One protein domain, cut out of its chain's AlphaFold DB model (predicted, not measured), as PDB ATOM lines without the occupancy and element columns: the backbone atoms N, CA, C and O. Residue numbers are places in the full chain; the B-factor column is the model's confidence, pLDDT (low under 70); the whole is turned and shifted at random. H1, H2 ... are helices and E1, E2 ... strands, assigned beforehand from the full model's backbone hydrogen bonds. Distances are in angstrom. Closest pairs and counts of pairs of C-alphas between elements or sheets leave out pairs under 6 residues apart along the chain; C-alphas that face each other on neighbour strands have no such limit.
ATOM      1  N   PHE A  23      27.362   1.892 -10.279       43.53
ATOM      2  CA  PHE A  23      27.876   3.102 -10.910       43.53
ATOM      3  C   PHE A  23      28.278   4.069  -9.803       43.53
ATOM      4  O   PHE A  23      27.650   5.102  -9.574       43.53
ATOM      5  N   ASN A  24      29.330   3.729  -9.067       43.16
ATOM      6  CA  ASN A  24      29.965   4.678  -8.184       43.16
ATOM      7  C   ASN A  24      30.539   5.775  -9.091       43.16
ATOM      8  O   ASN A  24      31.575   5.593  -9.725       43.16
ATOM      9  N   HIS A  25      29.825   6.897  -9.211       50.06
ATOM     10  CA  HIS A  25      30.116   7.983 -10.157       50.06
ATOM     11  C   HIS A  25      31.523   8.596  -9.995       50.06
ATOM     12  O   HIS A  25      31.928   9.411 -10.820       50.06
ATOM     13  N   ALA A  26      32.259   8.221  -8.945       56.41
ATOM     14  CA  ALA A  26      33.644   8.608  -8.713       56.41
ATOM     15  C   ALA A  26      34.668   7.772  -9.505       56.41
ATOM     16  O   ALA A  26      35.792   8.235  -9.692       56.41
ATOM     17  N   LYS A  27      34.324   6.558  -9.965       69.06
ATOM     18  CA  LYS A  27      35.284   5.650 -10.611       69.06
ATOM     19  C   LYS A  27      34.727   5.073 -11.911       69.06
ATOM     20  O   LYS A  27      33.734   4.354 -11.912       69.06
ATOM     21  N   ILE A  28      35.400   5.378 -13.020       78.81
ATOM     22  CA  ILE A  28      35.097   4.810 -14.338       78.81
ATOM     23  C   ILE A  28      35.594   3.357 -14.368       78.81
ATOM     24  O   ILE A  28      36.722   3.077 -13.969       78.81
ATOM     25  N   LEU A  29      34.739   2.438 -14.820       76.25
ATOM     26  CA  LEU A  29      34.976   0.986 -14.830       76.25
ATOM     27  C   LEU A  29      35.464   0.458 -16.190       76.25
ATOM     28  O   LEU A  29      35.604  -0.746 -16.377       76.25
ATOM     29  N   ALA A  30      35.714   1.357 -17.138       79.12
ATOM     30  CA  ALA A  30      36.192   1.051 -18.477       79.12
ATOM     31  C   ALA A  30      37.389   1.939 -18.828       79.12
ATOM     32  O   ALA A  30      37.433   3.114 -18.460       79.12
ATOM     33  N   ASN A  31      38.339   1.384 -19.579       83.56
ATOM     34  CA  ASN A  31      39.543   2.105 -20.004       83.56
ATOM     35  C   ASN A  31      39.266   3.070 -21.166       83.56
ATOM     36  O   ASN A  31      40.018   4.019 -21.370       83.56
ATOM     37  N   LYS A  32      38.198   2.822 -21.934       86.00
ATOM     38  CA  LYS A  32      37.763   3.674 -23.042       86.00
ATOM     39  C   LYS A  32      36.523   4.460 -22.637       86.00
ATOM     40  O   LYS A  32      35.623   3.925 -21.992       86.00
ATOM     41  N   THR A  33      36.463   5.719 -23.050       88.38
ATOM     42  CA  THR A  33      35.337   6.622 -22.787       88.38
ATOM     43  C   THR A  33      34.875   7.267 -24.084       88.38
ATOM     44  O   THR A  33      35.718   7.668 -24.885       88.38
ATOM     45  N   VAL A  34      33.567   7.434 -24.257       89.50
ATOM     46  CA  VAL A  34      32.969   8.194 -25.363       89.50
ATOM     47  C   VAL A  34      31.940   9.182 -24.846       89.50
ATOM     48  O   VAL A  34      31.268   8.943 -23.842       89.50
ATOM     49  N   SER A  35      31.793  10.304 -25.537       89.12
ATOM     50  CA  SER A  35      30.741  11.275 -25.254       89.12
ATOM     51  C   SER A  35      29.392  10.851 -25.848       89.12
ATOM     52  O   SER A  35      29.316  10.114 -26.830       89.12
ATOM     53  N   MET A  36      28.301  11.395 -25.307       87.38
ATOM     54  CA  MET A  36      26.955  11.224 -25.874       87.38
ATOM     55  C   MET A  36      26.853  11.682 -27.343       87.38
ATOM     56  O   MET A  36      26.033  11.180 -28.107       87.38
ATOM     57  N   THR A  37      27.667  12.660 -27.747       87.25
ATOM     58  CA  THR A  37      27.706  13.165 -29.125       87.25
ATOM     59  C   THR A  37      28.375  12.188 -30.082       87.25
ATOM     60  O   THR A  37      27.893  12.026 -31.199       87.25
ATOM     61  N   GLU A  38      29.433  11.505 -29.643       84.06
ATOM     62  CA  GLU A  38      30.092  10.448 -30.422       84.06
ATOM     63  C   GLU A  38      29.219   9.196 -30.513       84.06
ATOM     64  O   GLU A  38      29.190   8.539 -31.548       84.06
ATOM     65  N   LEU A  39      28.432   8.918 -29.468       84.62
ATOM     66  CA  LEU A  39      27.522   7.775 -29.430       84.62
ATOM     67  C   LEU A  39      26.371   7.848 -30.448       84.62
ATOM     68  O   LEU A  39      25.675   6.860 -30.661       84.62
ATOM     69  N   ARG A  40      26.169   8.987 -31.121       86.38
ATOM     70  CA  ARG A  40      25.198   9.081 -32.222       86.38
ATOM     71  C   ARG A  40      25.492   8.099 -33.361       86.38
ATOM     72  O   ARG A  40      24.560   7.723 -34.061       86.38
ATOM     73  N   ASP A  41      26.751   7.688 -33.523       86.38
ATOM     74  CA  ASP A  41      27.169   6.614 -34.426       86.38
ATOM     75  C   ASP A  41      27.756   5.442 -33.610       86.38
ATOM     76  O   ASP A  41      28.975   5.346 -33.414       86.38
ATOM     77  N   PRO A  42      26.895   4.553 -33.080       80.19
ATOM     78  CA  PRO A  42      27.337   3.475 -32.204       80.19
ATOM     79  C   PRO A  42      28.228   2.465 -32.937       80.19
ATOM     80  O   PRO A  42      29.126   1.898 -32.320       80.19
ATOM     81  N   ALA A  43      28.043   2.268 -34.246       81.94
ATOM     82  CA  ALA A  43      28.848   1.332 -35.027       81.94
ATOM     83  C   ALA A  43      30.314   1.780 -35.089       81.94
ATOM     84  O   ALA A  43      31.222   0.988 -34.831       81.94
ATOM     85  N   LYS A  44      30.553   3.070 -35.346       85.81
ATOM     86  CA  LYS A  44      31.902   3.644 -35.338       85.81
ATOM     87  C   LYS A  44      32.544   3.586 -33.954       85.81
ATOM     88  O   LYS A  44      33.730   3.282 -33.833       85.81
ATOM     89  N   VAL A  45      31.771   3.864 -32.906       83.69
ATOM     90  CA  VAL A  45      32.240   3.758 -31.518       83.69
ATOM     91  C   VAL A  45      32.680   2.331 -31.195       83.69
ATOM     92  O   VAL A  45      33.775   2.146 -30.671       83.69
ATOM     93  N   LEU A  46      31.872   1.331 -31.550       81.50
ATOM     94  CA  LEU A  46      32.183  -0.077 -31.305       81.50
ATOM     95  C   LEU A  46      33.377  -0.562 -32.137       81.50
ATOM     96  O   LEU A  46      34.248  -1.240 -31.603       81.50
ATOM     97  N   ALA A  47      33.492  -0.148 -33.401       83.25
ATOM     98  CA  ALA A  47      34.655  -0.468 -34.233       83.25
ATOM     99  C   ALA A  47      35.968   0.081 -33.639       83.25
ATOM    100  O   ALA A  47      36.984  -0.607 -33.625       83.25
ATOM    101  N   ASN A  48      35.938   1.297 -33.080       83.00
ATOM    102  CA  ASN A  48      37.085   1.887 -32.376       83.00
ATOM    103  C   ASN A  48      37.337   1.239 -31.002       83.00
ATOM    104  O   ASN A  48      38.461   1.233 -30.482       83.00
ATOM    105  N   ALA A  49      36.284   0.722 -30.370       77.62
ATOM    106  CA  ALA A  49      36.362   0.029 -29.095       77.62
ATOM    107  C   ALA A  49      36.991  -1.361 -29.231       77.62
ATOM    108  O   ALA A  49      37.801  -1.729 -28.373       77.62
ATOM    109  N   GLY A  50      36.689  -2.074 -30.318       81.50
ATOM    110  CA  GLY A  50      37.027  -3.484 -30.479       81.50
ATOM    111  C   GLY A  50      36.365  -4.316 -29.379       81.50
ATOM    112  O   GLY A  50      35.202  -4.098 -29.049       81.50
ATOM    113  N   ASP A  51      37.137  -5.203 -28.754       77.81
ATOM    114  CA  ASP A  51      36.679  -6.067 -27.655       77.81
ATOM    115  C   ASP A  51      36.754  -5.420 -26.258       77.81
ATOM    116  O   ASP A  51      36.526  -6.075 -25.242       77.81
ATOM    117  N   ALA A  52      37.077  -4.125 -26.165       79.88
ATOM    118  CA  ALA A  52      37.175  -3.437 -24.881       79.88
ATOM    119  C   ALA A  52      35.833  -2.806 -24.458       79.88
ATOM    120  O   ALA A  52      35.158  -2.196 -25.292       79.88
ATOM    121  N   PRO A  53      35.470  -2.844 -23.159       82.06
ATOM    122  CA  PRO A  53      34.314  -2.111 -22.659       82.06
ATOM    123  C   PRO A  53      34.526  -0.594 -22.781       82.06
ATOM    124  O   PRO A  53      35.643  -0.087 -22.629       82.06
ATOM    125  N   VAL A  54      33.434   0.137 -23.017       85.06
ATOM    126  CA  VAL A  54      33.430   1.590 -23.237       85.06
ATOM    127  C   VAL A  54      32.456   2.273 -22.290       85.06
ATOM    128  O   VAL A  54      31.277   1.942 -22.272       85.06
ATOM    129  N   ALA A  55      32.914   3.276 -21.544       87.19
ATOM    130  CA  ALA A  55      32.050   4.138 -20.745       87.19
ATOM    131  C   ALA A  55      31.445   5.262 -21.590       87.19
ATOM    132  O   ALA A  55      32.157   5.968 -22.302       87.19
ATOM    133  N   VAL A  56      30.146   5.492 -21.448       84.88
ATOM    134  CA  VAL A  56      29.448   6.626 -22.056       84.88
ATOM    135  C   VAL A  56      29.364   7.757 -21.047       84.88
ATOM    136  O   VAL A  56      28.878   7.574 -19.928       84.88
ATOM    137  N   LEU A  57      29.809   8.941 -21.457       84.25
ATOM    138  CA  LEU A  57      29.830  10.142 -20.639       84.25
ATOM    139  C   LEU A  57      28.804  11.175 -21.128       84.25
ATOM    140  O   LEU A  57      28.724  11.505 -22.314       84.25
ATOM    141  N   ASN A  58      28.068  11.758 -20.184       84.50
ATOM    142  CA  ASN A  58      27.250  12.951 -20.374       84.50
ATOM    143  C   ASN A  58      27.715  14.041 -19.413       84.50
ATOM    144  O   ASN A  58      27.632  13.855 -18.199       84.50
ATOM    145  N   ARG A  59      28.195  15.180 -19.930       86.38
ATOM    146  CA  ARG A  59      28.702  16.294 -19.101       86.38
ATOM    147  C   ARG A  59      29.675  15.802 -18.013       86.38
ATOM    148  O   ARG A  59      29.510  16.114 -16.835       86.38
ATOM    149  N   ASN A  60      30.647  14.982 -18.416       81.19
ATOM    150  CA  ASN A  60      31.663  14.352 -17.558       81.19
ATOM    151  C   ASN A  60      31.126  13.386 -16.488       81.19
ATOM    152  O   ASN A  60      31.849  13.030 -15.562       81.19
ATOM    153  N   LYS A  61      29.876  12.932 -16.608       79.25
ATOM    154  CA  LYS A  61      29.298  11.896 -15.749       79.25
ATOM    155  C   LYS A  61      29.082  10.619 -16.541       79.25
ATOM    156  O   LYS A  61      28.517  10.674 -17.631       79.25
ATOM    157  N   VAL A  62      29.490   9.483 -15.981       82.62
ATOM    158  CA  VAL A  62      29.176   8.170 -16.556       82.62
ATOM    159  C   VAL A  62      27.667   7.963 -16.518       82.62
ATOM    160  O   VAL A  62      27.052   8.085 -15.458       82.62
ATOM    161  N   VAL A  63      27.091   7.674 -17.681       82.06
ATOM    162  CA  VAL A  63      25.663   7.374 -17.854       82.06
ATOM    163  C   VAL A  63      25.408   5.930 -18.281       82.06
ATOM    164  O   VAL A  63      24.273   5.478 -18.210       82.06
ATOM    165  N   GLY A  64      26.441   5.205 -18.714       78.50
ATOM    166  CA  GLY A  64      26.319   3.808 -19.117       78.50
ATOM    167  C   GLY A  64      27.646   3.210 -19.570       78.50
ATOM    168  O   GLY A  64      28.645   3.922 -19.680       78.50
ATOM    169  N   TYR A  65      27.634   1.908 -19.846       82.06
ATOM    170  CA  TYR A  65      28.752   1.182 -20.443       82.06
ATOM    171  C   TYR A  65      28.259   0.354 -21.633       82.06
ATOM    172  O   TYR A  65      27.204  -0.270 -21.550       82.06
ATOM    173  N   PHE A  66      29.037   0.321 -22.710       78.75
ATOM    174  CA  PHE A  66      28.928  -0.690 -23.756       78.75
ATOM    175  C   PHE A  66      29.942  -1.787 -23.476       78.75
ATOM    176  O   PHE A  66      31.129  -1.506 -23.309       78.75
ATOM    177  N   VAL A  67      29.470  -3.028 -23.416       77.94
ATOM    178  CA  VAL A  67      30.305  -4.209 -23.207       77.94
ATOM    179  C   VAL A  67      30.080  -5.133 -24.404       77.94
ATOM    180  O   VAL A  67      28.930  -5.498 -24.655       77.94
ATOM    181  N   PRO A  68      31.122  -5.455 -25.190       68.88
ATOM    182  CA  PRO A  68      30.985  -6.375 -26.312       68.88
ATOM    183  C   PRO A  68      30.693  -7.789 -25.806       68.88
ATOM    184  O   PRO A  68      31.103  -8.153 -24.706       68.88
ATOM    185  N   ASN A  69      30.006  -8.594 -26.621       69.38
ATOM    186  CA  ASN A  69      29.606  -9.951 -26.238       69.38
ATOM    187  C   ASN A  69      30.809 -10.835 -25.866       69.38
ATOM    188  O   ASN A  69      30.706 -11.657 -24.973       69.38
ATOM    189  N   SER A  70      31.968 -10.604 -26.491       66.31
ATOM    190  CA  SER A  70      33.242 -11.271 -26.181       66.31
ATOM    191  C   SER A  70      33.770 -10.990 -24.768       66.31
ATOM    192  O   SER A  70      34.544 -11.783 -24.238       66.31
ATOM    193  N   ALA A  71      33.375  -9.871 -24.156       62.50
ATOM    194  CA  ALA A  71      33.783  -9.470 -22.810       62.50
ATOM    195  C   ALA A  71      32.746  -9.832 -21.733       62.50
ATOM    196  O   ALA A  71      32.994  -9.632 -20.541       62.50
ATOM    197  N   VAL A  72      31.578 -10.335 -22.137       60.66
ATOM    198  CA  VAL A  72      30.590 -10.896 -21.220       60.66
ATOM    199  C   VAL A  72      30.917 -12.378 -21.089       60.66
ATOM    200  O   VAL A  72      30.921 -13.097 -22.078       60.66
ATOM    201  N   GLU A  73      31.248 -12.831 -19.879       60.72
ATOM    202  CA  GLU A  73      31.344 -14.270 -19.612       60.72
ATOM    203  C   GLU A  73      30.016 -14.925 -20.008       60.72
ATOM    204  O   GLU A  73      28.956 -14.419 -19.625       60.72
ATOM    205  N   ASP A  74      30.075 -16.044 -20.736       54.91
ATOM    206  CA  ASP A  74      28.929 -16.929 -20.950       54.91
ATOM    207  C   ASP A  74      28.550 -17.547 -19.599       54.91
ATOM    208  O   ASP A  74      28.927 -18.665 -19.245       54.91
TER     209      ASP A  74
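AT A GLANCE: This is residues 23 to 74 of the 106 residues of an uncharacterized protein of uncultured Thiotrichaceae bacterium (UniProt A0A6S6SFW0). A small sheet of three strands has one short helix over one face, and stretches with no named element at both ends of the printed part. The 52 printed residues hold E1, H1, E2 and E3 in chain order; the mixed sheet runs E1 E2 E3. The class is mixed, helices and strands, with under half of the residues in named elements. The whole is compact, radius of gyration of the C-alphas 10.8 A, spanning 29 by 24 by 14 A.

HOW THE PARTS SIT: Inner strand E2, residues 54 to 58, is parallel to edge strand E1, residues 32 to 35, at 30 degrees; N 55 and O 32 are 2.8 A apart, within hydrogen-bond range. E2 and E3, residues 61 to 66, form an antiparallel hairpin at 147 degrees; N 56 and O 64 are 2.8 A apart, also within range. H1, residues 42 to 49, is on the sheet at a height of 8.9 A, only just over E2, on which 3 of its C-alphas fall, and slantwise at 47 degrees on the local plane. The closest C-alphas of E1 and H1, Lys 32 and Ala 49, are 7.2 A apart. Every O i to N i+4 pair in H1 is within range. E1, H1 and E2 form a strand-helix-strand unit, two parallel strands with a helix between, its crossover right-handed.

IN THESE COORDINATES: E1 begins at C-alpha 32 (37.763, 3.674, -23.042); E3, 14.9 A long, ends at C-alpha 66 (28.928, -0.690, -23.756). E2 is 13.2 A, E1 10.6 A and H1 10.1 A long.

THE WHOLE: The farthest C-alphas, Arg 59 and Asp 74, are 33.3 A apart. The printed part has no cut, and no link between named elements is long. Residues 23 to 27 and 68 to 74 have pLDDT under 70.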